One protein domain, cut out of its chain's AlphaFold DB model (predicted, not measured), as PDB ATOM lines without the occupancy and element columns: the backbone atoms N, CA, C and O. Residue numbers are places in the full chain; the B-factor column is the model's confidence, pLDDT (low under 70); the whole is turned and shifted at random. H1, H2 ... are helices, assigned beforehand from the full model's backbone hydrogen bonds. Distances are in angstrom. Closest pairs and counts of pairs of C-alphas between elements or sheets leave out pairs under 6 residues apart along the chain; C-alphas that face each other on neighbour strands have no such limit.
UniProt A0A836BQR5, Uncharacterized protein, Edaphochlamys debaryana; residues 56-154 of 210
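This is residues 56 to 154 of the 210 residues of an uncharacterized protein of Edaphochlamys debaryana (UniProt A0A836BQR5). What is the shape? Kinked H5, the longest helix, and H4 make one hairpin, H2 and H3 another, together an up-and-down bundle, each helix running against the one before; short H1 sits at one end. How big? The printed part has 99 residues with five named helices, H1 to H5, class all helix; it is compact, radius of gyration of the C-alphas 13.4 A, spanning 45 by 27 by 21 A.

What touches H5, residues 135 to 153? Its residues 137 to 144 alone touch H3, residues 91 to 103; the closest C-alphas, Gly 102 and Leu 141, are 5.0 A apart. Where is H1, residues 56 to 62? It touches H3, closest C-alphas Ala 58 and Val 93, 6.0 A.

Where does H1 begin? C-alpha 56 is at (16.913, -4.393, 33.555). How long is H5? It measures 24.2 A.

Which links are long? H1 to H2, residues 75 to 87, and H3 to H4, residues 120 to 130. Where is confidence low? Residues 66 to 71 and 154 are under 70.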
ATOM      1  N   GLY A  56      16.647  -4.714  32.147       90.44
ATOM      2  CA  GLY A  56      16.913  -4.393  33.555       90.44
ATOM      3  C   GLY A  56      17.177  -5.642  34.405       90.44
ATOM      4  O   GLY A  56      18.171  -5.704  35.132       90.44
ATOM      5  N   ALA A  57      16.338  -6.671  34.248       91.00
ATOM      6  CA  ALA A  57      16.510  -7.979  34.882       91.00
ATOM      7  C   ALA A  57      17.826  -8.662  34.471       91.00
ATOM      8  O   ALA A  57      18.616  -9.072  35.325       91.00
ATOM      9  N   ALA A  58      18.098  -8.734  33.165       93.25
ATOM     10  CA  ALA A  58      19.319  -9.331  32.632       93.25
ATOM     11  C   ALA A  58      20.578  -8.617  33.143       93.25
ATOM     12  O   ALA A  58      21.521  -9.265  33.588       93.25
ATOM     13  N   LEU A  59      20.591  -7.284  33.138       92.25
ATOM     14  CA  LEU A  59      21.741  -6.501  33.581       92.25
ATOM     15  C   LEU A  59      22.005  -6.643  35.080       92.25
ATOM     16  O   LEU A  59      23.165  -6.755  35.461       92.25
ATOM     17  N   ARG A  60      20.965  -6.734  35.919       89.75
ATOM     18  CA  ARG A  60      21.129  -7.063  37.347       89.75
ATOM     19  C   ARG A  60      21.750  -8.438  37.576       89.75
ATOM     20  O   ARG A  60      22.502  -8.612  38.526       89.75
ATOM     21  N   LEU A  61      21.430  -9.415  36.727       91.00
ATOM     22  CA  LEU A  61      22.036 -10.747  36.799       91.00
ATOM     23  C   LEU A  61      23.508 -10.724  36.369       91.00
ATOM     24  O   LEU A  61      24.330 -11.410  36.971       91.00
ATOM     25  N   LEU A  62      23.832  -9.961  35.323       91.38
ATOM     26  CA  LEU A  62      25.180  -9.879  34.756       91.38
ATOM     27  C   LEU A  62      26.135  -9.004  35.576       91.38
ATOM     28  O   LEU A  62      27.343  -9.232  35.553       91.38
ATOM     29  N   ASP A  63      25.604  -8.004  36.271       86.06
ATOM     30  CA  ASP A  63      26.363  -7.066  37.090       86.06
ATOM     31  C   ASP A  63      25.621  -6.801  38.411       86.06
ATOM     32  O   ASP A  63      24.940  -5.782  38.535       86.06
ATOM     33  N   PRO A  64      25.724  -7.707  39.405       74.38
ATOM     34  CA  PRO A  64      25.013  -7.570  40.681       74.38
ATOM     35  C   PRO A  64      25.437  -6.340  41.492       74.38
ATOM     36  O   PRO A  64      24.668  -5.837  42.306       74.38
ATOM     37  N   GLU A  65      26.666  -5.863  41.277       74.69
ATOM     38  CA  GLU A  65      27.194  -4.623  41.861       74.69
ATOM     39  C   GLU A  65      26.777  -3.384  41.050       74.69
ATOM     40  O   GLU A  65      26.878  -2.244  41.515       74.69
ATOM     41  N   GLY A  66      26.297  -3.598  39.825       62.59
ATOM     42  CA  GLY A  66      25.719  -2.581  38.972       62.59
ATOM     43  C   GLY A  66      24.408  -2.081  39.568       62.59
ATOM     44  O   GLY A  66      23.505  -2.849  39.884       62.59
ATOM     45  N   HIS A  67      24.276  -0.761  39.678       54.22
ATOM     46  CA  HIS A  67      23.089  -0.074  40.196       54.22
ATOM     47  C   HIS A  67      21.894  -0.148  39.222       54.22
ATOM     48  O   HIS A  67      21.159   0.823  39.064       54.22
ATOM     49  N   ALA A  68      21.710  -1.257  38.505       60.19
ATOM     50  CA  ALA A  68      20.539  -1.435  37.661       60.19
ATOM     51  C   ALA A  68      19.283  -1.419  38.549       60.19
ATOM     52  O   ALA A  68      19.275  -2.002  39.633       60.19
ATOM     53  N   GLU A  69      18.216  -0.751  38.119       56.94
ATOM     54  CA  GLU A  69      16.911  -0.694  38.793       56.94
ATOM     55  C   GLU A  69      15.952  -1.755  38.189       56.94
ATOM     56  O   GLU A  69      15.970  -1.954  36.979       56.94
ATOM     57  N   GLY A  70      15.142  -2.474  38.995       58.59
ATOM     58  CA  GLY A  70      14.108  -3.438  38.516       58.59
ATOM     59  C   GLY A  70      14.138  -4.881  39.082       58.59
ATOM     60  O   GLY A  70      15.183  -5.427  39.376       58.59
ATOM     61  N   ALA A  71      13.005  -5.563  39.274       62.31
ATOM     62  CA  ALA A  71      12.993  -6.917  39.872       62.31
ATOM     63  C   ALA A  71      13.877  -7.944  39.112       62.31
ATOM     64  O   ALA A  71      13.920  -7.924  37.886       62.31
ATOM     65  N   LEU A  72      14.569  -8.840  39.841       83.31
ATOM     66  CA  LEU A  72      15.559  -9.780  39.278       83.31
ATOM     67  C   LEU A  72      14.944 -10.693  38.206       83.31
ATOM     68  O   LEU A  72      15.371 -10.677  37.063       83.31
ATOM     69  N   LEU A  73      13.919 -11.458  38.579       92.06
ATOM     70  CA  LEU A  73      13.063 -12.254  37.702       92.06
ATOM     71  C   LEU A  73      11.692 -12.382  38.368       92.06
ATOM     72  O   LEU A  73      11.586 -12.493  39.591       92.06
ATOM     73  N   SER A  74      10.645 -12.358  37.559       93.75
ATOM     74  CA  SER A  74       9.250 -12.471  37.966       93.75
ATOM     75  C   SER A  74       8.454 -13.121  36.839       93.75
ATOM     76  O   SER A  74       8.935 -13.221  35.712       93.75
ATOM     77  N   TRP A  75       7.219 -13.531  37.111       93.88
ATOM     78  CA  TRP A  75       6.347 -14.043  36.054       93.88
ATOM     79  C   TRP A  75       6.093 -13.003  34.956       93.88
ATOM     80  O   TRP A  75       6.078 -13.371  33.786       93.88
ATOM     81  N   ASP A  76       5.993 -11.720  35.309       92.56
ATOM     82  CA  ASP A  76       5.664 -10.640  34.371       92.56
ATOM     83  C   ASP A  76       6.772 -10.371  33.342       92.56
ATOM     84  O   ASP A  76       6.483  -9.971  32.218       92.56
ATOM     85  N   ASN A  77       8.040 -10.615  33.698       92.81
ATOM     86  CA  ASN A  77       9.187 -10.399  32.808       92.81
ATOM     87  C   ASN A  77       9.859 -11.695  32.325       92.81
ATOM     88  O   ASN A  77      10.853 -11.622  31.599       92.81
ATOM     89  N   LEU A  78       9.339 -12.873  32.690       95.31
ATOM     90  CA  LEU A  78       9.956 -14.164  32.373       95.31
ATOM     91  C   LEU A  78      10.042 -14.421  30.864       95.31
ATOM     92  O   LEU A  78      11.113 -14.758  30.363       95.31
ATOM     93  N   GLU A  79       8.934 -14.261  30.137       95.62
ATOM     94  CA  GLU A  79       8.880 -14.504  28.686       95.62
ATOM     95  C   GLU A  79       9.837 -13.572  27.935       95.62
ATOM     96  O   GLU A  79      10.667 -14.028  27.147       95.62
ATOM     97  N   ALA A  80       9.793 -12.274  28.246       94.69
ATOM     98  CA  ALA A  80      10.680 -11.290  27.642       94.69
ATOM     99  C   ALA A  80      12.162 -11.565  27.972       94.69
ATOM    100  O   ALA A  80      13.017 -11.446  27.096       94.69
ATOM    101  N   SER A  81      12.470 -12.012  29.197       96.06
ATOM    102  CA  SER A  81      13.835 -12.384  29.604       96.06
ATOM    103  C   SER A  81      14.339 -13.639  28.886       96.06
ATOM    104  O   SER A  81      15.496 -13.679  28.467       96.06
ATOM    105  N   LEU A  82      13.484 -14.649  28.696       96.81
ATOM    106  CA  LEU A  82      13.811 -15.848  27.920       96.81
ATOM    107  C   LEU A  82      14.053 -15.517  26.445       96.81
ATOM    108  O   LEU A  82      15.049 -15.965  25.877       96.81
ATOM    109  N   CYS A  83      13.187 -14.695  25.847       95.81
ATOM    110  CA  CYS A  83      13.340 -14.225  24.472       95.81
ATOM    111  C   CYS A  83      14.656 -13.455  24.289       95.81
ATOM    112  O   CYS A  83      15.424 -13.757  23.377       95.81
ATOM    113  N   LEU A  84      14.966 -12.531  25.204       95.69
ATOM    114  CA  LEU A  84      16.218 -11.772  25.218       95.69
ATOM    115  C   LEU A  84      17.431 -12.701  25.338       95.69
ATOM    116  O   LEU A  84      18.365 -12.620  24.538       95.69
ATOM    117  N   ALA A  85      17.411 -13.628  26.296       96.50
ATOM    118  CA  ALA A  85      18.498 -14.578  26.501       96.50
ATOM    119  C   ALA A  85      18.684 -15.518  25.302       96.50
ATOM    120  O   ALA A  85      19.801 -15.942  25.005       96.50
ATOM    121  N   HIS A  86      17.602 -15.852  24.601       96.44
ATOM    122  CA  HIS A  86      17.656 -16.585  23.346       96.44
ATOM    123  C   HIS A  86      18.294 -15.742  22.235       96.44
ATOM    124  O   HIS A  86      19.324 -16.147  21.703       96.44
ATOM    125  N   LYS A  87      17.747 -14.549  21.969       95.75
ATOM    126  CA  LYS A  87      18.166 -13.617  20.908       95.75
ATOM    127  C   LYS A  87      19.643 -13.231  20.996       95.75
ATOM    128  O   LYS A  87      20.330 -13.227  19.980       95.75
ATOM    129  N   TYR A  88      20.131 -12.932  22.197       96.50
ATOM    130  CA  TYR A  88      21.511 -12.483  22.418       96.50
ATOM    131  C   TYR A  88      22.430 -13.572  22.956       96.50
ATOM    132  O   TYR A  88      23.567 -13.290  23.309       96.50
ATOM    133  N   ASP A  89      21.970 -14.812  23.057       96.12
ATOM    134  CA  ASP A  89      22.765 -15.912  23.602       96.12
ATOM    135  C   ASP A  89      23.384 -15.642  24.989       96.12
ATOM    136  O   ASP A  89      24.567 -15.870  25.237       96.12
ATOM    137  N   ILE A  90      22.565 -15.142  25.922       96.44
ATOM    138  CA  ILE A  90      23.004 -14.827  27.289       96.44
ATOM    139  C   ILE A  90      22.749 -16.022  28.207       96.44
ATOM    140  O   ILE A  90      21.682 -16.162  28.813       96.44
ATOM    141  N   ARG A  91      23.761 -16.883  28.347       95.56
ATOM    142  CA  ARG A  91      23.661 -18.126  29.132       95.56
ATOM    143  C   ARG A  91      23.212 -17.899  30.577       95.56
ATOM    144  O   ARG A  91      22.354 -18.633  31.060       95.56
ATOM    145  N   LEU A  92      23.764 -16.895  31.265       95.06
ATOM    146  CA  LEU A  92      23.445 -16.648  32.679       95.06
ATOM    147  C   LEU A  92      21.952 -16.358  32.887       95.06
ATOM    148  O   LEU A  92      21.354 -16.852  33.840       95.06
ATOM    149  N   VAL A  93      21.333 -15.620  31.962       96.06
ATOM    150  CA  VAL A  93      19.904 -15.298  32.026       96.06
ATOM    151  C   VAL A  93      19.056 -16.546  31.772       96.06
ATOM    152  O   VAL A  93      18.086 -16.757  32.497       96.06
ATOM    153  N   ARG A  94      19.444 -17.434  30.837       96.44
ATOM    154  CA  ARG A  94      18.754 -18.731  30.643       96.44
ATOM    155  C   ARG A  94      18.804 -19.591  31.908       96.44
ATOM    156  O   ARG A  94      17.775 -20.116  32.324       96.44
ATOM    157  N   VAL A  95      19.976 -19.685  32.544       96.44
ATOM    158  CA  VAL A  95      20.163 -20.419  33.809       96.44
ATOM    159  C   VAL A  95      19.277 -19.836  34.911       96.44
ATOM    160  O   VAL A  95      18.581 -20.585  35.596       96.44
ATOM    161  N   ALA A  96      19.251 -18.510  35.056       95.81
ATOM    162  CA  ALA A  96      18.414 -17.839  36.046       95.81
ATOM    163  C   ALA A  96      16.914 -18.075  35.790       95.81
ATOM    164  O   ALA A  96      16.180 -18.392  36.724       95.81
ATOM    165  N   CYS A  97      16.462 -18.004  34.532       96.94
ATOM    166  CA  CYS A  97      15.074 -18.292  34.158       96.94
ATOM    167  C   CYS A  97      14.694 -19.756  34.434       96.94
ATOM    168  O   CYS A  97      13.618 -20.022  34.969       96.94
ATOM    169  N   ALA A  98      15.584 -20.706  34.128       96.94
ATOM    170  CA  ALA A  98      15.379 -22.120  34.444       96.94
ATOM    171  C   ALA A  98      15.284 -22.354  35.961       96.94
ATOM    172  O   ALA A  98      14.378 -23.043  36.425       96.94
ATOM    173  N   GLY A  99      16.173 -21.729  36.741       95.81
ATOM    174  CA  GLY A  99      16.136 -21.768  38.204       95.81
ATOM    175  C   GLY A  99      14.862 -21.147  38.786       95.81
ATOM    176  O   GLY A  99      14.269 -21.713  39.707       95.81
ATOM    177  N   PHE A 100      14.392 -20.030  38.222       96.06
ATOM    178  CA  PHE A 100      13.125 -19.399  38.598       96.06
ATOM    179  C   PHE A 100      11.933 -20.335  38.356       96.06
ATOM    180  O   PHE A 100      11.143 -20.561  39.272       96.06
ATOM    181  N   LEU A 101      11.837 -20.935  37.165       96.25
ATOM    182  CA  LEU A 101      10.786 -21.901  36.814       96.25
ATOM    183  C   LEU A 101      10.814 -23.140  37.716       96.25
ATOM    184  O   LEU A 101       9.773 -23.573  38.211       96.25
ATOM    185  N   GLY A 102      12.009 -23.674  37.979       94.62
ATOM    186  CA  GLY A 102      12.211 -24.780  38.912       94.62
ATOM    187  C   GLY A 102      11.776 -24.439  40.337       94.62
ATOM    188  O   GLY A 102      11.149 -25.260  41.001       94.62
ATOM    189  N   SER A 103      12.041 -23.218  40.802       93.31
ATOM    190  CA  SER A 103      11.699 -22.769  42.162       93.31
ATOM    191  C   SER A 103      10.219 -22.407  42.315       93.31
ATOM    192  O   SER A 103       9.635 -22.611  43.377       93.31
ATOM    193  N   CYS A 104       9.586 -21.905  41.254       93.38
ATOM    194  CA  CYS A 104       8.196 -21.448  41.264       93.38
ATOM    195  C   CYS A 104       7.208 -22.489  40.709       93.38
ATOM    196  O   CYS A 104       6.054 -22.150  40.445       93.38
ATOM    197  N   HIS A 105       7.617 -23.752  40.558       91.75
ATOM    198  CA  HIS A 105       6.784 -24.818  39.983       91.75
ATOM    199  C   HIS A 105       5.445 -25.028  40.713       91.75
ATOM    200  O   HIS A 105       4.461 -25.412  40.095       91.75
ATOM    201  N   MET A 106       5.363 -24.729  42.012       92.25
ATOM    202  CA  MET A 106       4.106 -24.831  42.770       92.25
ATOM    203  C   MET A 106       3.097 -23.720  42.442       92.25
ATOM    204  O   MET A 106       1.939 -23.799  42.843       92.25
ATOM    205  N   GLN A 107       3.526 -22.665  41.745       93.56
ATOM    206  CA  GLN A 107       2.668 -21.541  41.371       93.56
ATOM    207  C   GLN A 107       2.016 -21.728  39.993       93.56
ATOM    208  O   GLN A 107       1.054 -21.018  39.683       93.56
ATOM    209  N   VAL A 108       2.516 -22.665  39.173       93.38
ATOM    210  CA  VAL A 108       1.930 -22.941  37.859       93.38
ATOM    211  C   VAL A 108       0.664 -23.782  37.985       93.38
ATOM    212  O   VAL A 108       0.582 -24.705  38.790       93.38
ATOM    213  N   SER A 109      -0.353 -23.457  37.189       93.12
ATOM    214  CA  SER A 109      -1.642 -24.151  37.243       93.12
ATOM    215  C   SER A 109      -2.366 -24.123  35.901       93.12
ATOM    216  O   SER A 109      -2.314 -23.136  35.173       93.12
ATOM    217  N   LEU A 110      -3.127 -25.177  35.606       92.88
ATOM    218  CA  LEU A 110      -4.054 -25.222  34.468       92.88
ATOM    219  C   LEU A 110      -5.284 -24.314  34.648       92.88
ATOM    220  O   LEU A 110      -6.073 -24.165  33.722       92.88
ATOM    221  N   THR A 111      -5.493 -23.745  35.839       92.12
ATOM    222  CA  THR A 111      -6.614 -22.827  36.122       92.12
ATOM    223  C   THR A 111      -6.336 -21.379  35.758       92.12
ATOM    224  O   THR A 111      -7.251 -20.565  35.821       92.12
ATOM    225  N   ARG A 112      -5.084 -21.036  35.449       93.06
ATOM    226  CA  ARG A 112      -4.714 -19.686  35.020       93.06
ATOM    227  C   ARG A 112      -5.088 -19.489  33.555       93.06
ATOM    228  O   ARG A 112      -5.104 -20.453  32.794       93.06
ATOM    229  N   ASP A 113      -5.323 -18.250  33.153       93.56
ATOM    230  CA  ASP A 113      -5.589 -17.921  31.753       93.56
ATOM    231  C   ASP A 113      -4.372 -18.213  30.868       93.56
ATOM    232  O   ASP A 113      -3.233 -18.054  31.306       93.56
ATOM    233  N   LEU A 114      -4.593 -18.575  29.599       93.88
ATOM    234  CA  LEU A 114      -3.510 -18.793  28.623       93.88
ATOM    235  C   LEU A 114      -2.712 -17.520  28.289       93.88
ATOM    236  O   LEU A 114      -1.652 -17.601  27.679       93.88
ATOM    237  N   ALA A 115      -3.210 -16.346  28.679       92.56
ATOM    238  CA  ALA A 115      -2.452 -15.099  28.611       92.56
ATOM    239  C   ALA A 115      -1.410 -14.980  29.739       92.56
ATOM    240  O   ALA A 115      -0.506 -14.158  29.646       92.56
ATOM    241  N   SER A 116      -1.538 -15.777  30.805       94.81
ATOM    242  CA  SER A 116      -0.638 -15.739  31.952       94.81
ATOM    243  C   SER A 116       0.511 -16.739  31.787       94.81
ATOM    244  O   SER A 116       0.257 -17.924  31.551       94.81
ATOM    245  N   PRO A 117       1.767 -16.332  32.038       94.31
ATOM    246  CA  PRO A 117       2.904 -17.252  32.063       94.31
ATOM    247  C   PRO A 117       2.849 -18.231  33.249       94.31
ATOM    248  O   PRO A 117       3.570 -19.222  33.260       94.31
ATOM    249  N   MET A 118       1.954 -18.006  34.221       95.50
ATOM    250  CA  MET A 118       1.666 -18.958  35.298       95.50
ATOM    251  C   MET A 118       0.740 -20.103  34.856       95.50
ATOM    252  O   MET A 118       0.489 -21.028  35.633       95.50
ATOM    253  N   ASN A 119       0.183 -20.066  33.640       95.94
ATOM    254  CA  ASN A 119      -0.516 -21.225  33.101       95.94
ATOM    255  C   ASN A 119       0.491 -22.340  32.802       95.94
ATOM    256  O   ASN A 119       1.486 -22.120  32.116       95.94
ATOM    257  N   ALA A 120       0.224 -23.552  33.294       96.00
ATOM    258  CA  ALA A 120       1.165 -24.667  33.185       96.00
ATOM    259  C   ALA A 120       1.525 -25.028  31.728       96.00
ATOM    260  O   ALA A 120       2.668 -25.395  31.460       96.00
ATOM    261  N   LEU A 121       0.590 -24.884  30.779       97.31
ATOM    262  CA  LEU A 121       0.842 -25.143  29.357       97.31
ATOM    263  C   LEU A 121       1.721 -24.053  28.737       97.31
ATOM    264  O   LEU A 121       2.623 -24.357  27.958       97.31
ATOM    265  N   VAL A 122       1.481 -22.793  29.106       97.44
ATOM    266  CA  VAL A 122       2.273 -21.644  28.644       97.44
ATOM    267  C   VAL A 122       3.691 -21.735  29.198       97.44
ATOM    268  O   VAL A 122       4.648 -21.685  28.433       97.44
ATOM    269  N   ALA A 123       3.846 -21.982  30.501       97.12
ATOM    270  CA  ALA A 123       5.150 -22.182  31.124       97.12
ATOM    271  C   ALA A 123       5.929 -23.339  30.473       97.12
ATOM    272  O   ALA A 123       7.114 -23.197  30.177       97.12
ATOM    273  N   ALA A 124       5.268 -24.469  30.188       97.44
ATOM    274  CA  ALA A 124       5.912 -25.601  29.520       97.44
ATOM    275  C   ALA A 124       6.324 -25.262  28.082       97.44
ATOM    276  O   ALA A 124       7.373 -25.710  27.622       97.44
ATOM    277  N   SER A 125       5.539 -24.429  27.402       97.81
ATOM    278  CA  SER A 125       5.836 -23.954  26.048       97.81
ATOM    279  C   SER A 125       7.042 -23.014  26.034       97.81
ATOM    280  O   SER A 125       7.908 -23.153  25.174       97.81
ATOM    281  N   LEU A 126       7.170 -22.136  27.034       97.38
ATOM    282  CA  LEU A 126       8.360 -21.299  27.220       97.38
ATOM    283  C   LEU A 126       9.618 -22.148  27.459       97.38
ATOM    284  O   LEU A 126      10.675 -21.874  26.890       97.38
ATOM    285  N   VAL A 127       9.509 -23.211  28.267       96.88
ATOM    286  CA  VAL A 127      10.609 -24.166  28.479       96.88
ATOM    287  C   VAL A 127      10.982 -24.870  27.172       96.88
ATOM    288  O   VAL A 127      12.165 -24.951  26.836       96.88
ATOM    289  N   GLU A 128       9.993 -25.360  26.421       96.38
ATOM    290  CA  GLU A 128      10.211 -26.042  25.143       96.38
ATOM    291  C   GLU A 128      10.887 -25.128  24.113       96.38
ATOM    292  O   GLU A 128      11.842 -25.551  23.467       96.38
ATOM    293  N   GLN A 129      10.449 -23.873  23.997       95.94
ATOM    294  CA  GLN A 129      10.995 -22.919  23.028       95.94
ATOM    295  C   GLN A 129      12.422 -22.487  23.353       95.94
ATOM    296  O   GLN A 129      13.264 -22.431  22.459       95.94
ATOM    297  N   TYR A 130      12.697 -22.156  24.616       96.44
ATOM    298  CA  TYR A 130      13.905 -21.402  24.953       96.44
ATOM    299  C   TYR A 130      14.964 -22.205  25.707       96.44
ATOM    300  O   TYR A 130      16.132 -21.814  25.694       96.44
ATOM    301  N   LEU A 131      14.587 -23.307  26.364       95.25
ATOM    302  CA  LEU A 131      15.465 -24.026  27.296       95.25
ATOM    303  C   LEU A 131      15.712 -25.493  26.906       95.25
ATOM    304  O   LEU A 131      16.687 -26.084  27.364       95.25
ATOM    305  N   SER A 132      14.869 -26.087  26.056       88.88
ATOM    306  CA  SER A 132      14.928 -27.519  25.710       88.88
ATOM    307  C   SER A 132      16.238 -27.967  25.055       88.88
ATOM    308  O   SER A 132      16.660 -29.106  25.246       88.88
ATOM    309  N   LEU A 133      16.907 -27.068  24.329       88.31
ATOM    310  CA  LEU A 133      18.159 -27.350  23.619       88.31
ATOM    311  C   LEU A 133      19.397 -27.361  24.536       88.31
ATOM    312  O   LEU A 133      20.504 -27.591  24.059       88.31
ATOM    313  N   GLN A 134      19.225 -27.104  25.838       90.31
ATOM    314  CA  GLN A 134      20.313 -27.001  26.810       90.31
ATOM    315  C   GLN A 134      20.223 -28.126  27.855       90.31
ATOM    316  O   GLN A 134      19.543 -27.974  28.876       90.31
ATOM    317  N   PRO A 135      20.878 -29.282  27.626       90.31
ATOM    318  CA  PRO A 135      20.800 -30.430  28.531       90.31
ATOM    319  C   PRO A 135      21.297 -30.111  29.949       90.31
ATOM    320  O   PRO A 135      20.811 -30.690  30.918       90.31
ATOM    321  N   GLU A 136      22.207 -29.150  30.101       93.50
ATOM    322  CA  GLU A 136      22.712 -28.698  31.395       93.50
ATOM    323  C   GLU A 136      21.648 -28.031  32.282       93.50
ATOM    324  O   GLU A 136      21.835 -27.949  33.495       93.50
ATOM    325  N   LEU A 137      20.531 -27.567  31.708       93.69
ATOM    326  CA  LEU A 137      19.440 -26.937  32.456       93.69
ATOM    327  C   LEU A 137      18.420 -27.947  32.995       93.69
ATOM    328  O   LEU A 137      17.596 -27.594  33.841       93.69
ATOM    329  N   GLN A 138      18.469 -29.205  32.545       93.62
ATOM    330  CA  GLN A 138      17.501 -30.237  32.933       93.62
ATOM    331  C   GLN A 138      17.386 -30.448  34.453       93.62
ATOM    332  O   GLN A 138      16.255 -30.532  34.936       93.62
ATOM    333  N   PRO A 139      18.481 -30.455  35.245       95.19
ATOM    334  CA  PRO A 139      18.373 -30.585  36.699       95.19
ATOM    335  C   PRO A 139      17.576 -29.448  37.351       95.19
ATOM    336  O   PRO A 139      16.844 -29.675  38.309       95.19
ATOM    337  N   LEU A 140      17.668 -28.228  36.810       93.31
ATOM    338  CA  LEU A 140      16.931 -27.067  37.323       93.31
ATOM    339  C   LEU A 140      15.434 -27.160  37.004       93.31
ATOM    340  O   LEU A 140      14.596 -26.732  37.793       93.31
ATOM    341  N   LEU A 141      15.096 -27.756  35.860       95.06
ATOM    342  CA  LEU A 141      13.724 -27.901  35.376       95.06
ATOM    343  C   LEU A 141      13.028 -29.177  35.869       95.06
ATOM    344  O   LEU A 141      11.835 -29.349  35.621       95.06
ATOM    345  N   GLN A 142      13.725 -30.062  36.588       94.56
ATOM    346  CA  GLN A 142      13.179 -31.348  37.031       94.56
ATOM    347  C   GLN A 142      11.878 -31.185  37.829       94.56
ATOM    348  O   GLN A 142      10.874 -31.823  37.511       94.56
ATOM    349  N   HIS A 143      11.869 -30.307  38.836       92.06
ATOM    350  CA  HIS A 143      10.676 -30.058  39.653       92.06
ATOM    351  C   HIS A 143       9.528 -29.456  38.838       92.06
ATOM    352  O   HIS A 143       8.371 -29.825  39.034       92.06
ATOM    353  N   PHE A 144       9.852 -28.584  37.881       94.94
ATOM    354  CA  PHE A 144       8.867 -28.024  36.964       94.94
ATOM    355  C   PHE A 144       8.216 -29.117  36.108       94.94
ATOM    356  O   PHE A 144       6.991 -29.205  36.065       94.94
ATOM    357  N   PHE A 145       9.005 -29.990  35.472       94.19
ATOM    358  CA  PHE A 145       8.458 -31.062  34.639       94.19
ATOM    359  C   PHE A 145       7.668 -32.092  35.440       94.19
ATOM    360  O   PHE A 145       6.648 -32.569  34.950       94.19
ATOM    361  N   LEU A 146       8.089 -32.410  36.668       92.00
ATOM    362  CA  LEU A 146       7.304 -33.258  37.565       92.00
ATOM    363  C   LEU A 146       5.934 -32.632  37.842       92.00
ATOM    364  O   LEU A 146       4.919 -33.281  37.600       92.00
ATOM    365  N   ALA A 147       5.890 -31.361  38.250       91.25
ATOM    366  CA  ALA A 147       4.638 -30.653  38.510       91.25
ATOM    367  C   ALA A 147       3.750 -30.548  37.258       91.25
ATOM    368  O   ALA A 147       2.549 -30.819  37.316       91.25
ATOM    369  N   PHE A 148       4.343 -30.214  36.109       94.12
ATOM    370  CA  PHE A 148       3.647 -30.137  34.829       94.12
ATOM    371  C   PHE A 148       3.051 -31.490  34.427       94.12
ATOM    372  O   PHE A 148       1.851 -31.578  34.164       94.12
ATOM    373  N   ASN A 149       3.846 -32.561  34.444       92.19
ATOM    374  CA  ASN A 149       3.371 -33.897  34.095       92.19
ATOM    375  C   ASN A 149       2.289 -34.368  35.072       92.19
ATOM    376  O   ASN A 149       1.267 -34.892  34.635       92.19
ATOM    377  N   SER A 150       2.446 -34.121  36.375       88.12
ATOM    378  CA  SER A 150       1.396 -34.389  37.365       88.12
ATOM    379  C   SER A 150       0.112 -33.612  37.072       88.12
ATOM    380  O   SER A 150      -0.973 -34.159  37.248       88.12
ATOM    381  N   SER A 151       0.204 -32.376  36.572       88.75
ATOM    382  CA  SER A 151      -0.969 -31.579  36.191       88.75
ATOM    383  C   SER A 151      -1.711 -32.123  34.967       88.75
ATOM    384  O   SER A 151      -2.910 -31.889  34.845       88.75
ATOM    385  N   LEU A 152      -1.033 -32.858  34.081       89.19
ATOM    386  CA  LEU A 152      -1.651 -33.502  32.918       89.19
ATOM    387  C   LEU A 152      -2.211 -34.888  33.242       89.19
ATOM    388  O   LEU A 152      -3.213 -35.303  32.670       89.19
ATOM    389  N   THR A 153      -1.548 -35.610  34.142       79.50
ATOM    390  CA  THR A 153      -1.770 -37.046  34.342       79.50
ATOM    391  C   THR A 153      -2.617 -37.393  35.554       79.50
ATOM    392  O   THR A 153      -2.787 -38.594  35.764       79.50
ATOM    393  N   VAL A 154      -3.070 -36.402  36.352       60.91
ATOM    394  CA  VAL A 154      -3.466 -36.580  37.768       60.91
ATOM    395  C   VAL A 154      -4.012 -37.964  38.001       60.91
ATOM    396  O   VAL A 154      -5.122 -38.269  37.574       60.91
TER     397      VAL A 154